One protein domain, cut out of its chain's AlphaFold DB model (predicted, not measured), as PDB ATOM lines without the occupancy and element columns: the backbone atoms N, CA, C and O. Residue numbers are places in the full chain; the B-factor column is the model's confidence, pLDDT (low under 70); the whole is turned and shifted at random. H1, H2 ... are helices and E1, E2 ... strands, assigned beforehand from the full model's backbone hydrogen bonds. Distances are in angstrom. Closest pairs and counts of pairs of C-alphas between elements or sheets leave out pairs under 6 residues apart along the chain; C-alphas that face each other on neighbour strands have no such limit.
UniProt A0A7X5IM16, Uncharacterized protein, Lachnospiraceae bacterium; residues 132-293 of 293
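AT A GLANCE: This is residues 132 to 293 of the 293 residues of an uncharacterized protein of Lachnospiraceae bacterium (UniProt A0A7X5IM16). Two twisted sheets of five strands lie face to face as an elongated sandwich, its strands running roughly along the longest axis, with the small helix H1 outside both sheets on the way from E2 to E3. The strands make a jelly roll, one long antiparallel hairpin wound over both sheets as four nested pairs, E3 with E10, E4 with E9, E5 with E8 and E6 with E7, while E1 beside E10 and E2 beside E9 extend the two sheets. The printed part has 162 residues with ten named strands and one named helix, in the order E1 E2 H1 E3 E4 E5 E6 E7 E8 E9 E10. The sheets run E1 E10 E3 E6 E7 and E2 E9 E4 E5 E8, both antiparallel throughout, and the class is mostly strand. The whole is compact, with a radius of gyration of the C-alphas of 17.0 A, and spans 58 by 31 by 27 A.

HOW THE PARTS SIT: Start at E1, residues 134 to 137, an edge strand, and look across to its antiparallel neighbour E10, residues 277 to 292, where N 134 and O 280 are 2.8 A apart, within hydrogen-bond range. The pairing of E10 is staggered: residues 277 to 280 pair with E1, and residues 281 to 291 pair with E3, residues 166 to 177, for instance N 173 and O 285 at 2.8 A. Beyond E3 find E6, residues 218 to 222, with N 174 and O 219 at 2.8 A. E6 forms a hairpin with E7, residues 228 to 232, the other edge strand, with N 220 and O 229 at 2.8 A. Go back to E2, residues 144 to 151, an edge strand of the other sheet; its neighbour is E9, residues 259 to 267, with N 147 and O 263 at 2.8 A. Next comes E4, residues 187 to 198, where N 192 and O 262 of E9 are 2.8 A apart. E4 forms a hairpin with E5, residues 204 to 212, with N 191 and O 210 at 2.8 A. E8, residues 242 to 245, is the edge strand beside E5, with N 209 and O 245 at 2.8 A. Between the two sheets there are 36 pairs of C-alphas within 10 A, and the strands of the one stand at 20 degrees to those of the other. H1, residues 153 to 159, is not on either sheet, only just so for that of E9, with 4 pairs of C-alphas within 10 A; every O i to N i+4 pair in it is within hydrogen-bond range.

IN THESE COORDINATES: Find C-alpha 134 at (-18.526, 15.598, 2.195), where E1 begins. E2 then measures 22.8 A from first to last C-alpha. E3 begins at C-alpha 166, (-14.864, 15.832, -31.237), measures 30.4 A and bends by 60 degrees at residue 170. E4 measures 29.8 A and bends by 64 degrees at residue 195; E5 measures 23.7 A and E9 26.6 A. H1, E6, E7 and E8 are shorter. E10, the longest strand by residues, measures 48.2 A and ends at C-alpha 292, (-12.645, 11.006, -36.748).

THE WHOLE: The C-alphas of Thr 272 and Ile 293, the two farthest apart, are 58.3 A from each other. The printed part has no cut and ends at residue 293, the chain's last. Look at residues 246 to 258 for the long link, from E8 to E9. The mean pLDDT of the printed part is 70.0, and 71 residues are under 70, among them residues 178 to 187, 230 to 241 and 267 to 279.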
ATOM      1  N   PRO A 132     -14.862  16.420  -3.783       80.62
ATOM      2  CA  PRO A 132     -14.398  16.624  -2.427       80.62
ATOM      3  C   PRO A 132     -15.186  15.735  -1.471       80.62
ATOM      4  O   PRO A 132     -16.364  15.429  -1.702       80.62
ATOM      5  N   VAL A 133     -14.535  15.351  -0.384       77.75
ATOM      6  CA  VAL A 133     -15.190  14.597   0.673       77.75
ATOM      7  C   VAL A 133     -16.239  15.489   1.337       77.75
ATOM      8  O   VAL A 133     -15.976  16.635   1.716       77.75
ATOM      9  N   PHE A 134     -17.458  14.977   1.433       72.38
ATOM     10  CA  PHE A 134     -18.526  15.598   2.195       72.38
ATOM     11  C   PHE A 134     -18.394  15.157   3.638       72.38
ATOM     12  O   PHE A 134     -18.520  13.970   3.920       72.38
ATOM     13  N   GLU A 135     -18.150  16.120   4.519       71.88
ATOM     14  CA  GLU A 135     -18.066  15.901   5.956       71.88
ATOM     15  C   GLU A 135     -19.363  16.366   6.602       71.88
ATOM     16  O   GLU A 135     -19.691  17.557   6.596       71.88
ATOM     17  N   PHE A 136     -20.108  15.418   7.154       67.75
ATOM     18  CA  PHE A 136     -21.369  15.703   7.821       67.75
ATOM     19  C   PHE A 136     -21.166  15.677   9.321       67.75
ATOM     20  O   PHE A 136     -21.020  14.609   9.889       67.75
ATOM     21  N   HIS A 137     -21.180  16.829   9.979       63.75
ATOM     22  CA  HIS A 137     -21.094  16.895  11.435       63.75
ATOM     23  C   HIS A 137     -22.481  17.200  11.992       63.75
ATOM     24  O   HIS A 137     -22.937  18.328  11.857       63.75
ATOM     25  N   ARG A 138     -23.143  16.210  12.615       58.69
ATOM     26  CA  ARG A 138     -24.449  16.380  13.293       58.69
ATOM     27  C   ARG A 138     -25.459  17.190  12.461       58.69
ATOM     28  O   ARG A 138     -25.824  18.297  12.839       58.69
ATOM     29  N   MET A 139     -25.925  16.633  11.346       55.12
ATOM     30  CA  MET A 139     -26.975  17.293  10.569       55.12
ATOM     31  C   MET A 139     -28.334  17.187  11.267       55.12
ATOM     32  O   MET A 139     -28.817  16.094  11.560       55.12
ATOM     33  N   THR A 140     -28.956  18.332  11.498       57.00
ATOM     34  CA  THR A 140     -30.374  18.483  11.829       57.00
ATOM     35  C   THR A 140     -31.171  18.554  10.537       57.00
ATOM     36  O   THR A 140     -30.743  19.178   9.583       57.00
ATOM     37  N   TYR A 141     -32.347  17.939  10.451       58.62
ATOM     38  CA  TYR A 141     -33.218  18.200   9.301       58.62
ATOM     39  C   TYR A 141     -33.716  19.660   9.369       58.62
ATOM     40  O   TYR A 141     -34.226  20.033  10.430       58.62
ATOM     41  N   PRO A 142     -33.627  20.486   8.301       57.75
ATOM     42  CA  PRO A 142     -33.265  20.177   6.911       57.75
ATOM     43  C   PRO A 142     -31.880  20.721   6.469       57.75
ATOM     44  O   PRO A 142     -31.785  21.506   5.524       57.75
ATOM     45  N   ASP A 143     -30.793  20.310   7.118       67.56
ATOM     46  CA  ASP A 143     -29.433  20.726   6.764       67.56
ATOM     47  C   ASP A 143     -29.033  20.171   5.386       67.56
ATOM     48  O   ASP A 143     -29.156  18.976   5.092       67.56
ATOM     49  N   LYS A 144     -28.555  21.079   4.528       73.75
ATOM     50  CA  LYS A 144     -28.165  20.819   3.139       73.75
ATOM     51  C   LYS A 144     -26.716  21.240   2.931       73.75
ATOM     52  O   LYS A 144     -26.400  22.428   2.955       73.75
ATOM     53  N   HIS A 145     -25.844  20.283   2.633       75.19
ATOM     54  CA  HIS A 145     -24.467  20.563   2.235       75.19
ATOM     55  C   HIS A 145     -24.365  20.548   0.717       75.19
ATOM     56  O   HIS A 145     -24.586  19.524   0.074       75.19
ATOM     57  N   THR A 146     -24.015  21.696   0.141       80.81
ATOM     58  CA  THR A 146     -23.837  21.843  -1.306       80.81
ATOM     59  C   THR A 146     -22.359  22.008  -1.629       80.81
ATOM     60  O   THR A 146     -21.670  22.835  -1.031       80.81
ATOM     61  N   ARG A 147     -21.864  21.234  -2.592       82.38
ATOM     62  CA  ARG A 147     -20.540  21.396  -3.195       82.38
ATOM     63  C   ARG A 147     -20.698  21.643  -4.683       82.38
ATOM     64  O   ARG A 147     -21.526  21.022  -5.344       82.38
ATOM     65  N   ILE A 148     -19.875  22.545  -5.190       84.44
ATOM     66  CA  ILE A 148     -19.797  22.871  -6.606       84.44
ATOM     67  C   ILE A 148     -18.411  22.460  -7.078       84.44
ATOM     68  O   ILE A 148     -17.416  22.789  -6.434       84.44
ATOM     69  N   GLN A 149     -18.368  21.730  -8.181       82.56
ATOM     70  CA  GLN A 149     -17.149  21.392  -8.893       82.56
ATOM     71  C   GLN A 149     -17.312  21.824 -10.334       82.56
ATOM     72  O   GLN A 149     -18.304  21.499 -10.983       82.56
ATOM     73  N   GLU A 150     -16.330  22.552 -10.827       83.69
ATOM     74  CA  GLU A 150     -16.261  22.969 -12.216       83.69
ATOM     75  C   GLU A 150     -14.975  22.405 -12.790       83.69
ATOM     76  O   GLU A 150     -13.915  22.499 -12.169       83.69
ATOM     77  N   PHE A 151     -15.080  21.787 -13.957       78.69
ATOM     78  CA  PHE A 151     -13.919  21.325 -14.692       78.69
ATOM     79  C   PHE A 151     -14.057  21.694 -16.157       78.69
ATOM     80  O   PHE A 151     -15.128  21.613 -16.765       78.69
ATOM     81  N   ASP A 152     -12.931  22.112 -16.719       77.06
ATOM     82  CA  ASP A 152     -12.828  22.355 -18.141       77.06
ATOM     83  C   ASP A 152     -12.581  21.034 -18.867       77.06
ATOM     84  O   ASP A 152     -11.525  20.405 -18.751       77.06
ATOM     85  N   MET A 153     -13.585  20.621 -19.634       72.12
ATOM     86  CA  MET A 153     -13.492  19.436 -20.471       72.12
ATOM     87  C   MET A 153     -12.439  19.579 -21.565       72.12
ATOM     88  O   MET A 153     -11.808  18.579 -21.895       72.12
ATOM     89  N   GLY A 154     -12.215  20.788 -22.092       69.94
ATOM     90  CA  GLY A 154     -11.181  21.043 -23.094       69.94
ATOM     91  C   GLY A 154      -9.803  20.660 -22.562       69.94
ATOM     92  O   GLY A 154      -9.152  19.780 -23.117       69.94
ATOM     93  N   SER A 155      -9.431  21.213 -21.407       74.12
ATOM     94  CA  SER A 155      -8.180  20.890 -20.711       74.12
ATOM     95  C   SER A 155      -8.036  19.398 -20.366       74.12
ATOM     96  O   SER A 155      -6.959  18.820 -20.519       74.12
ATOM     97  N   ILE A 156      -9.106  18.732 -19.908       75.19
ATOM     98  CA  ILE A 156      -9.068  17.285 -19.616       75.19
ATOM     99  C   ILE A 156      -8.785  16.487 -20.893       75.19
ATOM    100  O   ILE A 156      -7.952  15.581 -20.885       75.19
ATOM    101  N   LEU A 157      -9.449  16.825 -21.998       71.81
ATOM    102  CA  LEU A 157      -9.251  16.152 -23.278       71.81
ATOM    103  C   LEU A 157      -7.864  16.439 -23.857       71.81
ATOM    104  O   LEU A 157      -7.214  15.518 -24.340       71.81
ATOM    105  N   GLU A 158      -7.364  17.669 -23.766       75.00
ATOM    106  CA  GLU A 158      -5.992  18.010 -24.157       75.00
ATOM    107  C   GLU A 158      -4.965  17.132 -23.433       75.00
ATOM    108  O   GLU A 158      -4.130  16.501 -24.085       75.00
ATOM    109  N   ASN A 159      -5.095  16.986 -22.111       74.88
ATOM    110  CA  ASN A 159      -4.227  16.121 -21.305       74.88
ATOM    111  C   ASN A 159      -4.330  14.634 -21.680       74.88
ATOM    112  O   ASN A 159      -3.360  13.888 -21.546       74.88
ATOM    113  N   LEU A 160      -5.481  14.193 -22.192       71.81
ATOM    114  CA  LEU A 160      -5.690  12.832 -22.700       71.81
ATOM    115  C   LEU A 160      -5.215  12.651 -24.159       71.81
ATOM    116  O   LEU A 160      -5.414  11.580 -24.749       71.81
ATOM    117  N   GLY A 161      -4.580  13.674 -24.748       69.50
ATOM    118  CA  GLY A 161      -4.116  13.685 -26.136       69.50
ATOM    119  C   GLY A 161      -5.267  13.752 -27.142       69.50
ATOM    120  O   GLY A 161      -5.198  13.120 -28.200       69.50
ATOM    121  N   ASP A 162      -6.350  14.436 -26.769       68.06
ATOM    122  CA  ASP A 162      -7.651  14.479 -27.450       68.06
ATOM    123  C   ASP A 162      -8.132  15.887 -27.836       68.06
ATOM    124  O   ASP A 162      -9.217  16.024 -28.392       68.06
ATOM    125  N   GLY A 163      -7.325  16.928 -27.609       58.81
ATOM    126  CA  GLY A 163      -7.754  18.333 -27.717       58.81
ATOM    127  C   GLY A 163      -8.311  18.786 -29.077       58.81
ATOM    128  O   GLY A 163      -9.080  19.737 -29.130       58.81
ATOM    129  N   ASN A 164      -7.981  18.091 -30.172       58.97
ATOM    130  CA  ASN A 164      -8.446  18.426 -31.530       58.97
ATOM    131  C   ASN A 164      -9.558  17.504 -32.059       58.97
ATOM    132  O   ASN A 164      -9.910  17.570 -33.238       58.97
ATOM    133  N   ILE A 165     -10.068  16.593 -31.235       65.12
ATOM    134  CA  ILE A 165     -11.059  15.591 -31.638       65.12
ATOM    135  C   ILE A 165     -12.413  15.983 -31.058       65.12
ATOM    136  O   ILE A 165     -12.474  16.539 -29.971       65.12
ATOM    137  N   VAL A 166     -13.504  15.682 -31.772       67.19
ATOM    138  CA  VAL A 166     -14.864  15.832 -31.237       67.19
ATOM    139  C   VAL A 166     -15.223  14.555 -30.467       67.19
ATOM    140  O   VAL A 166     -15.400  13.500 -31.083       67.19
ATOM    141  N   PRO A 167     -15.308  14.600 -29.132       70.25
ATOM    142  CA  PRO A 167     -15.694  13.453 -28.323       70.25
ATOM    143  C   PRO A 167     -17.217  13.327 -28.291       70.25
ATOM    144  O   PRO A 167     -17.906  14.300 -27.990       70.25
ATOM    145  N   ILE A 168     -17.736  12.128 -28.559       71.81
ATOM    146  CA  ILE A 168     -19.152  11.792 -28.347       71.81
ATOM    147  C   ILE A 168     -19.284  11.060 -27.011       71.81
ATOM    148  O   ILE A 168     -18.587  10.061 -26.818       71.81
ATOM    149  N   PRO A 169     -20.176  11.481 -26.099       70.94
ATOM    150  CA  PRO A 169     -20.387  10.818 -24.836       70.94
ATOM    151  C   PRO A 169     -21.196   9.554 -25.083       70.94
ATOM    152  O   PRO A 169     -22.156   9.518 -25.856       70.94
ATOM    153  N   LEU A 170     -20.812   8.508 -24.378       73.44
ATOM    154  CA  LEU A 170     -21.511   7.235 -24.378       73.44
ATOM    155  C   LEU A 170     -22.324   7.069 -23.100       73.44
ATOM    156  O   LEU A 170     -23.364   6.411 -23.124       73.44
ATOM    157  N   GLY A 171     -21.927   7.749 -22.026       80.19
ATOM    158  CA  GLY A 171     -22.704   7.821 -20.809       80.19
ATOM    159  C   GLY A 171     -22.002   8.516 -19.652       80.19
ATOM    160  O   GLY A 171     -20.853   8.951 -19.743       80.19
ATOM    161  N   ILE A 172     -22.744   8.627 -18.555       82.75
ATOM    162  CA  ILE A 172     -22.274   9.158 -17.278       82.75
ATOM    163  C   ILE A 172     -22.614   8.123 -16.217       82.75
ATOM    164  O   ILE A 172     -23.780   7.761 -16.068       82.75
ATOM    165  N   LYS A 173     -21.609   7.667 -15.481       85.12
ATOM    166  CA  LYS A 173     -21.756   6.766 -14.345       85.12
ATOM    167  C   LYS A 173     -21.411   7.516 -13.065       85.12
ATOM    168  O   LYS A 173     -20.368   8.157 -12.981       85.12
ATOM    169  N   ILE A 174     -22.288   7.444 -12.077       82.88
ATOM    170  CA  ILE A 174     -22.119   8.094 -10.779       82.88
ATOM    171  C   ILE A 174     -22.072   7.012  -9.723       82.88
ATOM    172  O   ILE A 174     -22.994   6.205  -9.638       82.88
ATOM    173  N   GLU A 175     -21.007   7.004  -8.934       82.38
ATOM    174  CA  GLU A 175     -20.751   5.989  -7.921       82.38
ATOM    175  C   GLU A 175     -20.486   6.649  -6.574       82.38
ATOM    176  O   GLU A 175     -19.891   7.724  -6.491       82.38
ATOM    177  N   GLN A 176     -20.925   5.991  -5.510       77.19
ATOM    178  CA  GLN A 176     -20.609   6.394  -4.148       77.19
ATOM    179  C   GLN A 176     -19.371   5.615  -3.699       77.19
ATOM    180  O   GLN A 176     -19.352   4.390  -3.795       77.19
ATOM    181  N   ILE A 177     -18.342   6.324  -3.241       76.62
ATOM    182  CA  ILE A 177     -17.136   5.737  -2.658       76.62
ATOM    183  C   ILE A 177     -17.266   5.806  -1.134       76.62
ATOM    184  O   ILE A 177     -17.553   6.872  -0.581       76.62
ATOM    185  N   TYR A 178     -17.024   4.669  -0.481       69.31
ATOM    186  CA  TYR A 178     -16.969   4.525   0.972       69.31
ATOM    187  C   TYR A 178     -15.522   4.394   1.435       69.31
ATOM    188  O   TYR A 178     -14.714   3.748   0.761       69.31
ATOM    189  N   LYS A 179     -15.196   4.971   2.593       65.81
ATOM    190  CA  LYS A 179     -13.936   4.660   3.277       65.81
ATOM    191  C   LYS A 179     -14.104   3.386   4.113       65.81
ATOM    192  O   LYS A 179     -15.213   3.020   4.499       65.81
ATOM    193  N   GLU A 180     -13.002   2.681   4.368       55.06
ATOM    194  CA  GLU A 180     -13.010   1.451   5.171       55.06
ATOM    195  C   GLU A 180     -13.636   1.690   6.561       55.06
ATOM    196  O   GLU A 180     -13.320   2.674   7.227       55.06
ATOM    197  N   ASN A 181     -14.488   0.755   7.005       56.66
ATOM    198  CA  ASN A 181     -15.206   0.736   8.295       56.66
ATOM    199  C   ASN A 181     -16.404   1.693   8.461       56.66
ATOM    200  O   ASN A 181     -16.895   1.851   9.580       56.66
ATOM    201  N   GLU A 182     -16.923   2.292   7.390       58.84
ATOM    202  CA  GLU A 182     -18.136   3.117   7.460       58.84
ATOM    203  C   GLU A 182     -19.413   2.293   7.216       58.84
ATOM    204  O   GLU A 182     -19.511   1.535   6.252       58.84
ATOM    205  N   THR A 183     -20.428   2.451   8.074       55.97
ATOM    206  CA  THR A 183     -21.772   1.923   7.806       55.97
ATOM    207  C   THR A 183     -22.462   2.769   6.730       55.97
ATOM    208  O   THR A 183     -22.457   3.997   6.832       55.97
ATOM    209  N   PRO A 184     -23.092   2.170   5.704       55.81
ATOM    210  CA  PRO A 184     -23.822   2.930   4.697       55.81
ATOM    211  C   PRO A 184     -25.058   3.584   5.333       55.81
ATOM    212  O   PRO A 184     -25.959   2.909   5.830       55.81
ATOM    213  N   HIS A 185     -25.113   4.916   5.323       56.62
ATOM    214  CA  HIS A 185     -26.270   5.686   5.789       56.62
ATOM    215  C   HIS A 185     -27.002   6.339   4.609       56.62
ATOM    216  O   HIS A 185     -26.369   6.772   3.642       56.62
ATOM    217  N   ILE A 186     -28.342   6.454   4.700       54.12
ATOM    218  CA  ILE A 186     -29.140   7.175   3.693       54.12
ATOM    219  C   ILE A 186     -28.709   8.631   3.701       54.12
ATOM    220  O   ILE A 186     -29.031   9.389   4.617       54.12
ATOM    221  N   ILE A 187     -28.027   9.031   2.640       56.78
ATOM    222  CA  ILE A 187     -27.859  10.437   2.330       56.78
ATOM    223  C   ILE A 187     -28.604  10.675   1.034       56.78
ATOM    224  O   ILE A 187     -28.212  10.181  -0.026       56.78
ATOM    225  N   PHE A 188     -29.691  11.423   1.165       70.50
ATOM    226  CA  PHE A 188     -30.444  11.930   0.040       70.50
ATOM    227  C   PHE A 188     -29.636  13.024  -0.641       70.50
ATOM    228  O   PHE A 188     -28.913  13.780   0.013       70.50
ATOM    229  N   GLY A 189     -29.762  13.122  -1.956       75.12
ATOM    230  CA  GLY A 189     -29.045  14.145  -2.687       75.12
ATOM    231  C   GLY A 189     -29.775  14.625  -3.915       75.12
ATOM    232  O   GLY A 189     -30.643  13.934  -4.440       75.12
ATOM    233  N   ASP A 190     -29.382  15.809  -4.358       84.56
ATOM    234  CA  ASP A 190     -29.664  16.330  -5.682       84.56
ATOM    235  C   ASP A 190     -28.310  16.545  -6.372       84.56
ATOM    236  O   ASP A 190     -27.434  17.241  -5.851       84.56
ATOM    237  N   ILE A 191     -28.120  15.917  -7.525       85.06
ATOM    238  CA  ILE A 191     -26.933  16.061  -8.362       85.06
ATOM    239  C   ILE A 191     -27.373  16.754  -9.640       85.06
ATOM    240  O   ILE A 191     -28.225  16.238 -10.359       85.06
ATOM    241  N   GLU A 192     -26.779  17.903  -9.931       88.50
ATOM    242  CA  GLU A 192     -27.000  18.633 -11.170       88.50
ATOM    243  C   GLU A 192     -25.726  18.636 -12.005       88.50
ATOM    244  O   GLU A 192     -24.671  19.052 -11.526       88.50
ATOM    245  N   ILE A 193     -25.818  18.198 -13.258       86.19
ATOM    246  CA  ILE A 193     -24.706  18.213 -14.211       86.19
ATOM    247  C   ILE A 193     -25.073  19.171 -15.341       86.19
ATOM    248  O   ILE A 193     -26.001  18.914 -16.108       86.19
ATOM    249  N   HIS A 194     -24.353  20.284 -15.426       85.50
ATOM    250  CA  HIS A 194     -24.553  21.359 -16.397       85.50
ATOM    251  C   HIS A 194     -23.585  21.215 -17.580       85.50
ATOM    252  O   HIS A 194     -22.491  20.668 -17.429       85.50
ATOM    253  N   GLY A 195     -23.977  21.712 -18.758       79.25
ATOM    254  CA  GLY A 195     -23.132  21.728 -19.964       79.25
ATOM    255  C   GLY A 195     -23.115  20.429 -20.788       79.25
ATOM    256  O   GLY A 195     -22.447  20.374 -21.828       79.25
ATOM    257  N   VAL A 196     -23.859  19.402 -20.355       78.19
ATOM    258  CA  VAL A 196     -23.928  18.067 -20.990       78.19
ATOM    259  C   VAL A 196     -25.172  17.851 -21.863       78.19
ATOM    260  O   VAL A 196     -25.140  17.051 -22.796       78.19
ATOM    261  N   CYS A 197     -26.267  18.566 -21.603       77.25
ATOM    262  CA  CYS A 197     -27.487  18.498 -22.407       77.25
ATOM    263  C   CYS A 197     -27.456  19.598 -23.468       77.25
ATOM    264  O   CYS A 197     -27.668  20.765 -23.154       77.25
ATOM    265  N   ARG A 198     -27.206  19.243 -24.733       74.00
ATOM    266  CA  ARG A 198     -27.145  20.212 -25.835       74.00
ATOM    267  C   ARG A 198     -28.159  19.920 -26.930       74.00
ATOM    268  O   ARG A 198     -28.408  18.773 -27.295       74.00
ATOM    269  N   GLY A 199     -28.726  20.986 -27.484       68.00
ATOM    270  CA  GLY A 199     -29.614  20.918 -28.638       68.00
ATOM    271  C   GLY A 199     -28.844  20.674 -29.938       68.00
ATOM    272  O   GLY A 199     -27.618  20.741 -29.982       68.00
ATOM    273  N   ARG A 200     -29.566  20.477 -31.049       66.12
ATOM    274  CA  ARG A 200     -28.969  20.248 -32.386       66.12
ATOM    275  C   ARG A 200     -28.015  21.357 -32.853       66.12
ATOM    276  O   ARG A 200     -27.156  21.101 -33.681       66.12
ATOM    277  N   GLN A 201     -28.177  22.572 -32.330       67.19
ATOM    278  CA  GLN A 201     -27.316  23.728 -32.614       67.19
ATOM    279  C   GLN A 201     -26.120  23.844 -31.649       67.19
ATOM    280  O   GLN A 201     -25.452  24.872 -31.629       67.19
ATOM    281  N   GLY A 202     -25.889  22.854 -30.780       68.75
ATOM    282  CA  GLY A 202     -24.816  22.873 -29.780       68.75
ATOM    283  C   GLY A 202     -25.063  23.790 -28.576       68.75
ATOM    284  O   GLY A 202     -24.188  23.899 -27.717       68.75
ATOM    285  N   LYS A 203     -26.239  24.429 -28.495       75.00
ATOM    286  CA  LYS A 203     -26.659  25.266 -27.361       75.00
ATOM    287  C   LYS A 203     -26.987  24.407 -26.145       75.00
ATOM    288  O   LYS A 203     -27.640  23.375 -26.303       75.00
ATOM    289  N   ASP A 204     -26.567  24.860 -24.968       78.56
ATOM    290  CA  ASP A 204     -26.948  24.257 -23.691       78.56
ATOM    291  C   ASP A 204     -28.470  24.340 -23.498       78.56
ATOM    292  O   ASP A 204     -29.087  25.380 -23.737       78.56
ATOM    293  N   MET A 205     -29.069  23.214 -23.121       83.00
ATOM    294  CA  MET A 205     -30.507  23.047 -22.909       83.00
ATOM    295  C   MET A 205     -30.860  22.954 -21.419       83.00
ATOM    296  O   MET A 205     -32.040  22.834 -21.089       83.00
ATOM    297  N   GLY A 206     -29.866  23.005 -20.529       84.81
ATOM    298  CA  GLY A 206     -30.032  22.948 -19.079       84.81
ATOM    299  C   GLY A 206     -29.301  21.768 -18.441       84.81
ATOM    300  O   GLY A 206     -28.561  21.033 -19.093       84.81
ATOM    301  N   SER A 207     -29.508  21.572 -17.141       86.25
ATOM    302  CA  SER A 207     -28.830  20.522 -16.382       86.25
ATOM    303  C   SER A 207     -29.576  19.190 -16.386       86.25
ATOM    304  O   SER A 207     -30.807  19.126 -16.406       86.25
ATOM    305  N   ILE A 208     -28.806  18.106 -16.301       85.44
ATOM    306  CA  ILE A 208     -29.322  16.815 -15.842       85.44
ATOM    307  C   ILE A 208     -29.472  16.912 -14.330       85.44
ATOM    308  O   ILE A 208     -28.493  17.212 -13.653       85.44
ATOM    309  N   VAL A 209     -30.659  16.623 -13.805       86.12
ATOM    310  CA  VAL A 209     -30.933  16.594 -12.365       86.12
ATOM    311  C   VAL A 209     -31.223  15.161 -11.945       86.12
ATOM    312  O   VAL A 209     -32.164  14.540 -12.434       86.12
ATOM    313  N   ILE A 210     -30.428  14.642 -11.018       81.75
ATOM    314  CA  ILE A 210     -30.514  13.277 -10.501       81.75
ATOM    315  C   ILE A 210     -30.777  13.371  -9.006       81.75
ATOM    316  O   ILE A 210     -30.031  14.016  -8.273       81.75
ATOM    317  N   LYS A 211     -31.842  12.719  -8.549       82.44
ATOM    318  CA  LYS A 211     -32.284  12.726  -7.157       82.44
ATOM    319  C   LYS A 211     -32.232  11.310  -6.593       82.44
ATOM    320  O   LYS A 211     -33.273  10.646  -6.564       82.44
ATOM    321  N   PRO A 212     -31.045  10.805  -6.213       72.88
ATOM    322  CA  PRO A 212     -30.932   9.496  -5.586       72.88
ATOM    323  C   PRO A 212     -31.606   9.500  -4.208       72.88
ATOM    324  O   PRO A 212     -31.342  10.371  -3.370       72.88
ATOM    325  N   ARG A 213     -32.476   8.511  -3.967       69.56
ATOM    326  CA  ARG A 213     -33.151   8.303  -2.677       69.56
ATOM    327  C   ARG A 213     -32.707   7.045  -1.922       69.56
ATOM    328  O   ARG A 213     -33.320   6.723  -0.911       69.56
ATOM    329  N   SER A 214     -31.651   6.355  -2.363       63.38
ATOM    330  CA  SER A 214     -31.258   5.045  -1.822       63.38
ATOM    331  C   SER A 214     -29.806   4.956  -1.326       63.38
ATOM    332  O   SER A 214     -28.973   5.828  -1.584       63.38
ATOM    333  N   PHE A 215     -29.533   3.880  -0.576       54.00
ATOM    334  CA  PHE A 215     -28.300   3.636   0.177       54.00
ATOM    335  C   PHE A 215     -27.059   3.385  -0.683       54.00
ATOM    336  O   PHE A 215     -25.958   3.632  -0.219       54.00
ATOM    337  N   GLU A 216     -27.195   2.927  -1.922       60.06
ATOM    338  CA  GLU A 216     -26.049   2.559  -2.760       60.06
ATOM    339  C   GLU A 216     -26.445   2.735  -4.218       60.06
ATOM    340  O   GLU A 216     -26.851   1.790  -4.876       60.06
ATOM    341  N   THR A 217     -26.429   3.958  -4.732       66.56
ATOM    342  CA  THR A 217     -26.879   4.182  -6.109       66.56
ATOM    343  C   THR A 217     -25.671   4.301  -7.023       66.56
ATOM    344  O   THR A 217     -25.009   5.338  -7.033       66.56
ATOM    345  N   VAL A 218     -25.404   3.259  -7.813       74.88
ATOM    346  CA  VAL A 218     -24.719   3.459  -9.093       74.88
ATOM    347  C   VAL A 218     -25.777   3.948 -10.069       74.88
ATOM    348  O   VAL A 218     -26.741   3.229 -10.319       74.88
ATOM    349  N   VAL A 219     -25.626   5.163 -10.590       77.62
ATOM    350  CA  VAL A 219     -26.516   5.709 -11.627       77.62
ATOM    351  C   VAL A 219     -25.748   5.763 -12.933       77.62
ATOM    352  O   VAL A 219     -24.746   6.465 -13.018       77.62
ATOM    353  N   GLU A 220     -26.220   5.049 -13.946       81.75
ATOM    354  CA  GLU A 220     -25.663   5.071 -15.295       81.75
ATOM    355  C   GLU A 220     -26.670   5.709 -16.256       81.75
ATOM    356  O   GLU A 220     -27.805   5.255 -16.388       81.75
ATOM    357  N   ILE A 221     -26.255   6.769 -16.936       80.19
ATOM    358  CA  ILE A 221     -27.049   7.470 -17.943       80.19
ATOM    359  C   ILE A 221     -26.452   7.164 -19.305       80.19
ATOM    360  O   ILE A 221     -25.299   7.502 -19.557       80.19
ATOM    361  N   GLN A 222     -27.238   6.577 -20.203       79.12
ATOM    362  CA  GLN A 222     -26.818   6.321 -21.577       79.12
ATOM    363  C   GLN A 222     -26.826   7.616 -22.396       79.12
ATOM    364  O   GLN A 222     -27.867   8.251 -22.556       79.12
ATOM    365  N   GLY A 223     -25.680   7.986 -22.968       70.06
ATOM    366  CA  GLY A 223     -25.499   9.238 -23.707       70.06
ATOM    367  C   GLY A 223     -26.340   9.337 -24.982       70.06
ATOM    368  O   GLY A 223     -26.740  10.422 -25.364       70.06
ATOM    369  N   ASN A 224     -26.681   8.217 -25.625       67.31
ATOM    370  CA  ASN A 224     -27.433   8.205 -26.888       67.31
ATOM    371  C   ASN A 224     -28.963   8.198 -26.729       67.31
ATOM    372  O   ASN A 224     -29.679   8.593 -27.647       67.31
ATOM    373  N   THR A 225     -29.474   7.714 -25.599       69.44
ATOM    374  CA  THR A 225     -30.916   7.545 -25.366       69.44
ATOM    375  C   THR A 225     -31.418   8.327 -24.162       69.44
ATOM    376  O   THR A 225     -32.626   8.467 -24.000       69.44
ATOM    377  N   GLY A 226     -30.518   8.799 -23.296       69.44
ATOM    378  CA  GLY A 226     -30.873   9.345 -21.991       69.44
ATOM    379  C   GLY A 226     -31.460   8.297 -21.041       69.44
ATOM    380  O   GLY A 226     -31.959   8.651 -19.977       69.44
ATOM    381  N   LYS A 227     -31.443   7.004 -21.398       78.12
ATOM    382  CA  LYS A 227     -31.965   5.955 -20.520       78.12
ATOM    383  C   LYS A 227     -31.094   5.840 -19.282       78.12
ATOM    384  O   LYS A 227     -29.870   5.796 -19.378       78.12
ATOM    385  N   VAL A 228     -31.757   5.753 -18.139       74.62
ATOM    386  CA  VAL A 228     -31.115   5.638 -16.835       74.62
ATOM    387  C   VAL A 228     -31.191   4.192 -16.382       74.62
ATOM    388  O   VAL A 228     -32.256   3.577 -16.435       74.62
ATOM    389  N   LYS A 229     -30.062   3.661 -15.925       75.12
ATOM    390  CA  LYS A 229     -29.981   2.412 -15.177       75.12
ATOM    391  C   LYS A 229     -29.479   2.720 -13.777       75.12
ATOM    392  O   LYS A 229     -28.600   3.563 -13.605       75.12
ATOM    393  N   SER A 230     -30.043   2.050 -12.782       68.62
ATOM    394  CA  SER A 230     -29.630   2.207 -11.393       68.62
ATOM    395  C   SER A 230     -29.451   0.863 -10.719       68.62
ATOM    396  O   SER A 230     -30.324   0.004 -10.834       68.62
ATOM    397  N   TYR A 231     -28.356   0.713  -9.984       64.00
ATOM    398  CA  TYR A 231     -27.982  -0.530  -9.315       64.00
ATOM    399  C   TYR A 231     -27.730  -0.276  -7.822       64.00
ATOM    400  O   TYR A 231     -27.083   0.724  -7.507       64.00
ATOM    401  N   LEU A 232     -28.205  -1.176  -6.942       63.28
ATOM    402  CA  LEU A 232     -27.682  -1.374  -5.573       63.28
ATOM    403  C   LEU A 232     -26.576  -2.436  -5.610       63.28
ATOM    404  O   LEU A 232     -26.602  -3.292  -6.498       63.28
ATOM    405  N   GLN A 233     -25.659  -2.475  -4.626       52.03
ATOM    406  CA  GLN A 233     -24.687  -3.582  -4.548       52.03
ATOM    407  C   GLN A 233     -25.370  -4.955  -4.373       52.03
ATOM    408  O   GLN A 233     -24.740  -5.982  -4.609       52.03
ATOM    409  N   SER A 234     -26.658  -4.987  -4.003       50.00
ATOM    410  CA  SER A 234     -27.442  -6.198  -3.717       50.00
ATOM    411  C   SER A 234     -28.567  -6.529  -4.722       50.00
ATOM    412  O   SER A 234     -29.264  -7.521  -4.517       50.00
ATOM    413  N   GLY A 235     -28.748  -5.769  -5.815       52.03
ATOM    414  CA  GLY A 235     -29.767  -6.065  -6.843       52.03
ATOM    415  C   GLY A 235     -30.308  -4.849  -7.614       52.03
ATOM    416  O   GLY A 235     -29.888  -3.712  -7.392       52.03
ATOM    417  N   GLU A 236     -31.248  -5.084  -8.541       47.44
ATOM    418  CA  GLU A 236     -31.983  -4.013  -9.242       47.44
ATOM    419  C   GLU A 236     -32.999  -3.337  -8.306       47.44
ATOM    420  O   GLU A 236     -33.734  -4.004  -7.579       47.44
ATOM    421  N   ILE A 237     -33.064  -2.001  -8.338       51.84
ATOM    422  CA  ILE A 237     -34.067  -1.223  -7.593       51.84
ATOM    423  C   ILE A 237     -35.307  -1.019  -8.461       51.84
ATOM    424  O   ILE A 237     -35.204  -0.805  -9.670       51.84
ATOM    425  N   SER A 238     -36.478  -0.955  -7.827       47.56
ATOM    426  CA  SER A 238     -37.632  -0.278  -8.421       47.56
ATOM    427  C   SER A 238     -37.271   1.187  -8.719       47.56
ATOM    428  O   SER A 238     -36.777   1.911  -7.853       47.56
ATOM    429  N   THR A 239     -37.552   1.652  -9.934       49.56
ATOM    430  CA  THR A 239     -37.285   3.024 -10.408       49.56
ATOM    431  C   THR A 239     -38.013   4.126  -9.623       49.56
ATOM    432  O   THR A 239     -37.755   5.303  -9.863       49.56
ATOM    433  N   GLY A 240     -38.889   3.778  -8.671       50.38
ATOM    434  CA  GLY A 240     -39.605   4.732  -7.817       50.38
ATOM    435  C   GLY A 240     -38.708   5.592  -6.914       50.38
ATOM    436  O   GLY A 240     -39.098   6.706  -6.574       50.38
ATOM    437  N   ASP A 241     -37.493   5.131  -6.594       59.56
ATOM    438  CA  ASP A 241     -36.559   5.817  -5.680       59.56
ATOM    439  C   ASP A 241     -35.501   6.680  -6.395       59.56
ATOM    440  O   ASP A 241     -34.582   7.221  -5.770       59.56
ATOM    441  N   LEU A 242     -35.603   6.833  -7.718       70.31
ATOM    442  CA  LEU A 242     -34.668   7.631  -8.504       70.31
ATOM    443  C   LEU A 242     -35.414   8.594  -9.426       70.31
ATOM    444  O   LEU A 242     -35.945   8.214 -10.467       70.31
ATOM    445  N   GLY A 243     -35.390   9.879  -9.076       71.62
ATOM    446  CA  GLY A 243     -35.838  10.932  -9.982       71.62
ATOM    447  C   GLY A 243     -34.702  11.352 -10.905       71.62
ATOM    448  O   GLY A 243     -33.718  11.904 -10.420       71.62
ATOM    449  N   VAL A 244     -34.835  11.147 -12.217       75.69
ATOM    450  CA  VAL A 244     -33.946  11.774 -13.208       75.69
ATOM    451  C   VAL A 244     -34.755  12.686 -14.110       75.69
ATOM    452  O   VAL A 244     -35.703  12.256 -14.759       75.69
ATOM    453  N   TYR A 245     -34.360  13.952 -14.149       82.38
ATOM    454  CA  TYR A 245     -34.902  14.950 -15.052       82.38
ATOM    455  C   TYR A 245     -33.801  15.397 -16.007       82.38
ATOM    456  O   TYR A 245     -32.724  15.804 -15.575       82.38
ATOM    457  N   MET A 246     -34.074  15.313 -17.306       81.38
ATOM    458  CA  MET A 246     -33.166  15.784 -18.343       81.38
ATOM    459  C   MET A 246     -33.949  16.541 -19.421       81.38
ATOM    460  O   MET A 246     -34.936  16.011 -19.932       81.38
ATOM    461  N   PRO A 247     -33.533  17.767 -19.783       78.81
ATOM    462  CA  PRO A 247     -34.218  18.560 -20.804       78.81
ATOM    463  C   PRO A 247     -33.990  18.007 -22.217       78.81
ATOM    464  O   PRO A 247     -34.825  18.181 -23.103       78.81
ATOM    465  N   CYS A 248     -32.867  17.320 -22.440       76.38
ATOM    466  CA  CYS A 248     -32.602  16.546 -23.644       76.38
ATOM    467  C   CYS A 248     -31.607  15.417 -23.352       76.38
ATOM    468  O   CYS A 248     -30.969  15.387 -22.299       76.38
ATOM    469  N   VAL A 249     -31.450  14.504 -24.311       72.62
ATOM    470  CA  VAL A 249     -30.419  13.460 -24.270       72.62
ATOM    471  C   VAL A 249     -29.027  14.111 -24.131       72.62
ATOM    472  O   VAL A 249     -28.820  15.184 -24.711       72.62
ATOM    473  N   PRO A 250     -28.077  13.520 -23.378       67.62
ATOM    474  CA  PRO A 250     -26.725  14.060 -23.249       67.62
ATOM    475  C   PRO A 250     -25.963  13.966 -24.580       67.62
ATOM    476  O   PRO A 250     -25.293  12.982 -24.876       67.62
ATOM    477  N   VAL A 251     -26.082  14.991 -25.421       63.53
ATOM    478  CA  VAL A 251     -25.359  15.096 -26.691       63.53
ATOM    479  C   VAL A 251     -24.117  15.954 -26.461       63.53
ATOM    480  O   VAL A 251     -24.126  17.155 -26.718       63.53
ATOM    481  N   CYS A 252     -23.031  15.376 -25.955       53.88
ATOM    482  CA  CYS A 252     -21.757  16.093 -25.916       53.88
ATOM    483  C   CYS A 252     -21.099  15.978 -27.306       53.88
ATOM    484  O   CYS A 252     -20.740  14.915 -27.783       53.88
ATOM    485  N   GLY A 253     -20.932  17.093 -27.997       52.78
ATOM    486  CA  GLY A 253     -19.556  17.440 -28.309       52.78
ATOM    487  C   GLY A 253     -19.088  18.185 -27.070       52.78
ATOM    488  O   GLY A 253     -19.795  19.102 -26.639       52.78
ATOM    489  N   PHE A 254     -17.986  17.783 -26.439       54.75
ATOM    490  CA  PHE A 254     -17.368  18.628 -25.415       54.75
ATOM    491  C   PHE A 254     -16.853  19.884 -26.133       54.75
ATOM    492  O   PHE A 254     -15.735  19.927 -26.625       54.75
ATOM    493  N   GLY A 255     -17.731  20.870 -26.324       53.72
ATOM    494  CA  GLY A 255     -17.325  22.190 -26.785       53.72
ATOM    495  C   GLY A 255     -16.505  22.888 -25.701       53.72
ATOM    496  O   GLY A 255     -16.386  22.389 -24.587       53.72
ATOM    497  N   VAL A 256     -16.032  24.096 -25.994       57.34
ATOM    498  CA  VAL A 256     -15.172  24.935 -25.127       57.34
ATOM    499  C   VAL A 256     -15.819  25.355 -23.786       57.34
ATOM    500  O   VAL A 256     -15.280  26.182 -23.064       57.34
ATOM    501  N   GLN A 257     -17.012  24.859 -23.450       64.81
ATOM    502  CA  GLN A 257     -17.699  25.237 -22.215       64.81
ATOM    503  C   GLN A 257     -17.388  24.241 -21.093       64.81
ATOM    504  O   GLN A 257     -17.455  23.031 -21.332       64.81
ATOM    505  N   PRO A 258     -17.115  24.733 -19.873       73.62
ATOM    506  CA  PRO A 258     -16.837  23.883 -18.727       73.62
ATOM    507  C   PRO A 258     -18.070  23.062 -18.346       73.62
ATOM    508  O   PRO A 258     -19.211  23.512 -18.474       73.62
ATOM    509  N   VAL A 259     -17.829  21.855 -17.838       80.62
ATOM    510  CA  VAL A 259     -18.865  21.047 -17.197       80.62
ATOM    511  C   VAL A 259     -18.871  21.400 -15.717       80.62
ATOM    512  O   VAL A 259     -17.835  21.413 -15.049       80.62
ATOM    513  N   LYS A 260     -20.062  21.696 -15.201       85.88
ATOM    514  CA  LYS A 260     -20.275  22.045 -13.797       85.88
ATOM    515  C   LYS A 260     -21.143  20.991 -13.137       85.88
ATOM    516  O   LYS A 260     -22.262  20.740 -13.576       85.88
ATOM    517  N   ILE A 261     -20.636  20.412 -12.057       85.88
ATOM    518  CA  ILE A 261     -21.364  19.482 -11.203       85.88
ATOM    519  C   ILE A 261     -21.706  20.190  -9.898       85.88
ATOM    520  O   ILE A 261     -20.826  20.627  -9.151       85.88
ATOM    521  N   VAL A 262     -22.998  20.287  -9.607       87.19
ATOM    522  CA  VAL A 262     -23.509  20.760  -8.323       87.19
ATOM    523  C   VAL A 262     -24.061  19.562  -7.577       87.19
ATOM    524  O   VAL A 262     -25.020  18.930  -8.005       87.19
ATOM    525  N   THR A 263     -23.455  19.243  -6.447       84.56
ATOM    526  CA  THR A 263     -23.878  18.137  -5.598       84.56
ATOM    527  C   THR A 263     -24.410  18.701  -4.301       84.56
ATOM    528  O   THR A 263     -23.679  19.315  -3.525       84.56
ATOM    529  N   SER A 264     -25.684  18.465  -4.050       82.38
ATOM    530  CA  SER A 264     -26.340  18.788  -2.797       82.38
ATOM    531  C   SER A 264     -26.669  17.506  -2.059       82.38
ATOM    532  O   SER A 264     -27.360  16.661  -2.611       82.38
ATOM    533  N   LEU A 265     -26.225  17.367  -0.820       77.44
ATOM    534  CA  LEU A 265     -26.522  16.218   0.029       77.44
ATOM    535  C   LEU A 265     -27.233  16.687   1.303       77.44
ATOM    536  O   LEU A 265     -26.899  17.738   1.851       77.44
ATOM    537  N   TYR A 266     -28.222  15.923   1.760       73.31
ATOM    538  CA  TYR A 266     -29.037  16.232   2.936       73.31
ATOM    539  C   TYR A 266     -29.395  14.963   3.720       73.31
ATOM    540  O   TYR A 266     -29.474  13.860   3.170       73.31
ATOM    541  N   ALA A 267     -29.590  15.116   5.032       64.19
ATOM    542  CA  ALA A 267     -29.909  14.001   5.924       64.19
ATOM    543  C   ALA A 267     -31.371  13.596   5.757       64.19
ATOM    544  O   ALA A 267     -32.266  14.439   5.648       64.19
ATOM    545  N   GLY A 268     -31.613  12.289   5.783       57.59
ATOM    546  CA  GLY A 268     -32.957  11.752   5.923       57.59
ATOM    547  C   GLY A 268     -33.530  12.043   7.301       57.59
ATOM    548  O   GLY A 268     -32.865  11.813   8.306       57.59
ATOM    549  N   GLY A 269     -34.764  12.544   7.348       48.78
ATOM    550  CA  GLY A 269     -35.484  12.776   8.596       48.78
ATOM    551  C   GLY A 269     -35.792  11.458   9.308       48.78
ATOM    552  O   GLY A 269     -36.785  10.807   9.003       48.78
ATOM    553  N   GLY A 270     -34.940  11.078  10.258       53.12
ATOM    554  CA  GLY A 270     -35.197  10.052  11.264       53.12
ATOM    555  C   GLY A 270     -34.918  10.648  12.640       53.12
ATOM    556  O   GLY A 270     -33.879  11.263  12.853       53.12
ATOM    557  N   SER A 271     -35.859  10.518  13.573       44.50
ATOM    558  CA  SER A 271     -35.884  11.198  14.878       44.50
ATOM    559  C   SER A 271     -34.851  10.709  15.906       44.50
ATOM    560  O   SER A 271     -34.999  10.973  17.097       44.50
ATOM    561  N   THR A 272     -33.805   9.997  15.490       48.81
ATOM    562  CA  THR A 272     -32.757   9.488  16.381       48.81
ATOM    563  C   THR A 272     -31.433  10.195  16.112       48.81
ATOM    564  O   THR A 272     -30.697   9.883  15.181       48.81
ATOM    565  N   LEU A 273     -31.139  11.163  16.985       46.88
ATOM    566  CA  LEU A 273     -29.838  11.807  17.153       46.88
ATOM    567  C   LEU A 273     -28.769  10.748  17.463       46.88
ATOM    568  O   LEU A 273     -28.584  10.366  18.617       46.88
ATOM    569  N   VAL A 274     -28.045  10.290  16.446       46.56
ATOM    570  CA  VAL A 274     -26.774   9.582  16.633       46.56
ATOM    571  C   VAL A 274     -25.665  10.466  16.051       46.56
ATOM    572  O   VAL A 274     -25.834  10.990  14.947       46.56
ATOM    573  N   PRO A 275     -24.559  10.716  16.777       42.16
ATOM    574  CA  PRO A 275     -23.492  11.580  16.296       42.16
ATOM    575  C   PRO A 275     -22.682  10.823  15.245       42.16
ATOM    576  O   PRO A 275     -21.801  10.048  15.598       42.16
ATOM    577  N   TRP A 276     -22.956  11.038  13.964       52.62
ATOM    578  CA  TRP A 276     -22.105  10.498  12.906       52.62
ATOM    579  C   TRP A 276     -21.383  11.619  12.177       52.62
ATOM    580  O   TRP A 276     -22.004  12.616  11.804       52.62
ATOM    581  N   VAL A 277     -20.071  11.426  12.007       47.78
ATOM    582  CA  VAL A 277     -19.270  12.066  10.966       47.78
ATOM    583  C   VAL A 277     -19.209  11.079   9.815       47.78
ATOM    584  O   VAL A 277     -18.559  10.047   9.935       47.78
ATOM    585  N   LEU A 278     -19.943  11.360   8.742       59.09
ATOM    586  CA  LEU A 278     -19.862  10.586   7.506       59.09
ATOM    587  C   LEU A 278     -18.954  11.310   6.527       59.09
ATOM    588  O   LEU A 278     -19.168  12.501   6.288       59.09
ATOM    589  N   TYR A 279     -18.003  10.583   5.945       56.31
ATOM    590  CA  TYR A 279     -17.175  11.058   4.848       56.31
ATOM    591  C   TYR A 279     -17.682  10.443   3.551       56.31
ATOM    592  O   TYR A 279     -17.323   9.329   3.194       56.31
ATOM    593  N   LYS A 280     -18.518  11.171   2.809       70.00
ATOM    594  CA  LYS A 280     -19.006  10.671   1.517       70.00
ATOM    595  C   LYS A 280     -18.177  11.236   0.381       70.00
ATOM    596  O   LYS A 280     -17.917  12.436   0.349       70.00
ATOM    597  N   GLN A 281     -17.814  10.399  -0.579       80.12
ATOM    598  CA  GLN A 281     -17.197  10.842  -1.821       80.12
ATOM    599  C   GLN A 281     -17.988  10.277  -3.001       80.12
ATOM    600  O   GLN A 281     -18.472   9.148  -2.956       80.12
ATOM    601  N   LEU A 282     -18.181  11.082  -4.041       80.94
ATOM    602  CA  LEU A 282     -18.853  10.667  -5.267       80.94
ATOM    603  C   LEU A 282     -17.840  10.619  -6.399       80.94
ATOM    604  O   LEU A 282     -17.064  11.553  -6.569       80.94
ATOM    605  N   LYS A 283     -17.881   9.557  -7.195       86.25
ATOM    606  CA  LYS A 283     -17.093   9.416  -8.414       86.25
ATOM    607  C   LYS A 283     -17.999   9.579  -9.619       86.25
ATOM    608  O   LYS A 283     -18.962   8.835  -9.781       86.25
ATOM    609  N   TYR A 284     -17.671  10.547 -10.462       85.69
ATOM    610  CA  TYR A 284     -18.333  10.807 -11.732       85.69
ATOM    611  C   TYR A 284     -17.447  10.276 -12.846       85.69
ATOM    612  O   TYR A 284     -16.406  10.859 -13.131       85.69
ATOM    613  N   THR A 285     -17.840   9.173 -13.464       87.19
ATOM    614  CA  THR A 285     -17.142   8.578 -14.602       87.19
ATOM    615  C   THR A 285     -17.876   8.940 -15.883       87.19
ATOM    616  O   THR A 285     -19.053   8.627 -16.053       87.19
ATOM    617  N   PHE A 286     -17.182   9.601 -16.796       84.38
ATOM    618  CA  PHE A 286     -17.698   9.984 -18.102       84.38
ATOM    619  C   PHE A 286     -17.089   9.066 -19.152       84.38
ATOM    620  O   PHE A 286     -15.863   9.003 -19.275       84.38
ATOM    621  N   SER A 287     -17.933   8.383 -19.920       84.19
ATOM    622  CA  SER A 287     -17.494   7.565 -21.047       84.19
ATOM    623  C   SER A 287     -17.698   8.315 -22.357       84.19
ATOM    624  O   SER A 287     -18.724   8.964 -22.574       84.19
ATOM    625  N   TYR A 288     -16.708   8.250 -23.241       81.69
ATOM    626  CA  TYR A 288     -16.739   8.919 -24.535       81.69
ATOM    627  C   TYR A 288     -15.980   8.126 -25.599       81.69
ATOM    628  O   TYR A 288     -15.183   7.243 -25.295       81.69
ATOM    629  N   THR A 289     -16.214   8.449 -26.867       80.56
ATOM    630  CA  THR A 289     -15.396   7.967 -27.983       80.56
ATOM    631  C   THR A 289     -14.941   9.126 -28.860       80.56
ATOM    632  O   THR A 289     -15.632  10.136 -29.004       80.56
ATOM    633  N   ARG A 290     -13.752   8.969 -29.440       79.31
ATOM    634  CA  ARG A 290     -13.168   9.886 -30.421       79.31
ATOM    635  C   ARG A 290     -13.928   9.774 -31.733       79.31
ATOM    636  O   ARG A 290     -14.025   8.664 -32.241       79.31
ATOM    637  N   VAL A 291     -14.381  10.880 -32.317       75.81
ATOM    638  CA  VAL A 291     -14.890  10.876 -33.697       75.81
ATOM    639  C   VAL A 291     -13.840  11.409 -34.650       75.81
ATOM    640  O   VAL A 291     -13.355  12.530 -34.507       75.81
ATOM    641  N   PHE A 292     -13.529  10.617 -35.665       73.88
ATOM    642  CA  PHE A 292     -12.645  11.006 -36.748       73.88
ATOM    643  C   PHE A 292     -13.499  11.576 -37.879       73.88
ATOM    644  O   PHE A 292     -13.940  10.846 -38.773       73.88
ATOM    645  N   ILE A 293     -13.771  12.884 -37.802       63.62
ATOM    646  CA  ILE A 293     -14.535  13.599 -38.833       63.62
ATOM    647  C   ILE A 293     -13.700  13.712 -40.086       63.62
ATOM    648  O   ILE A 293     -12.597  14.304 -40.121       63.62
TER     649      ILE A 293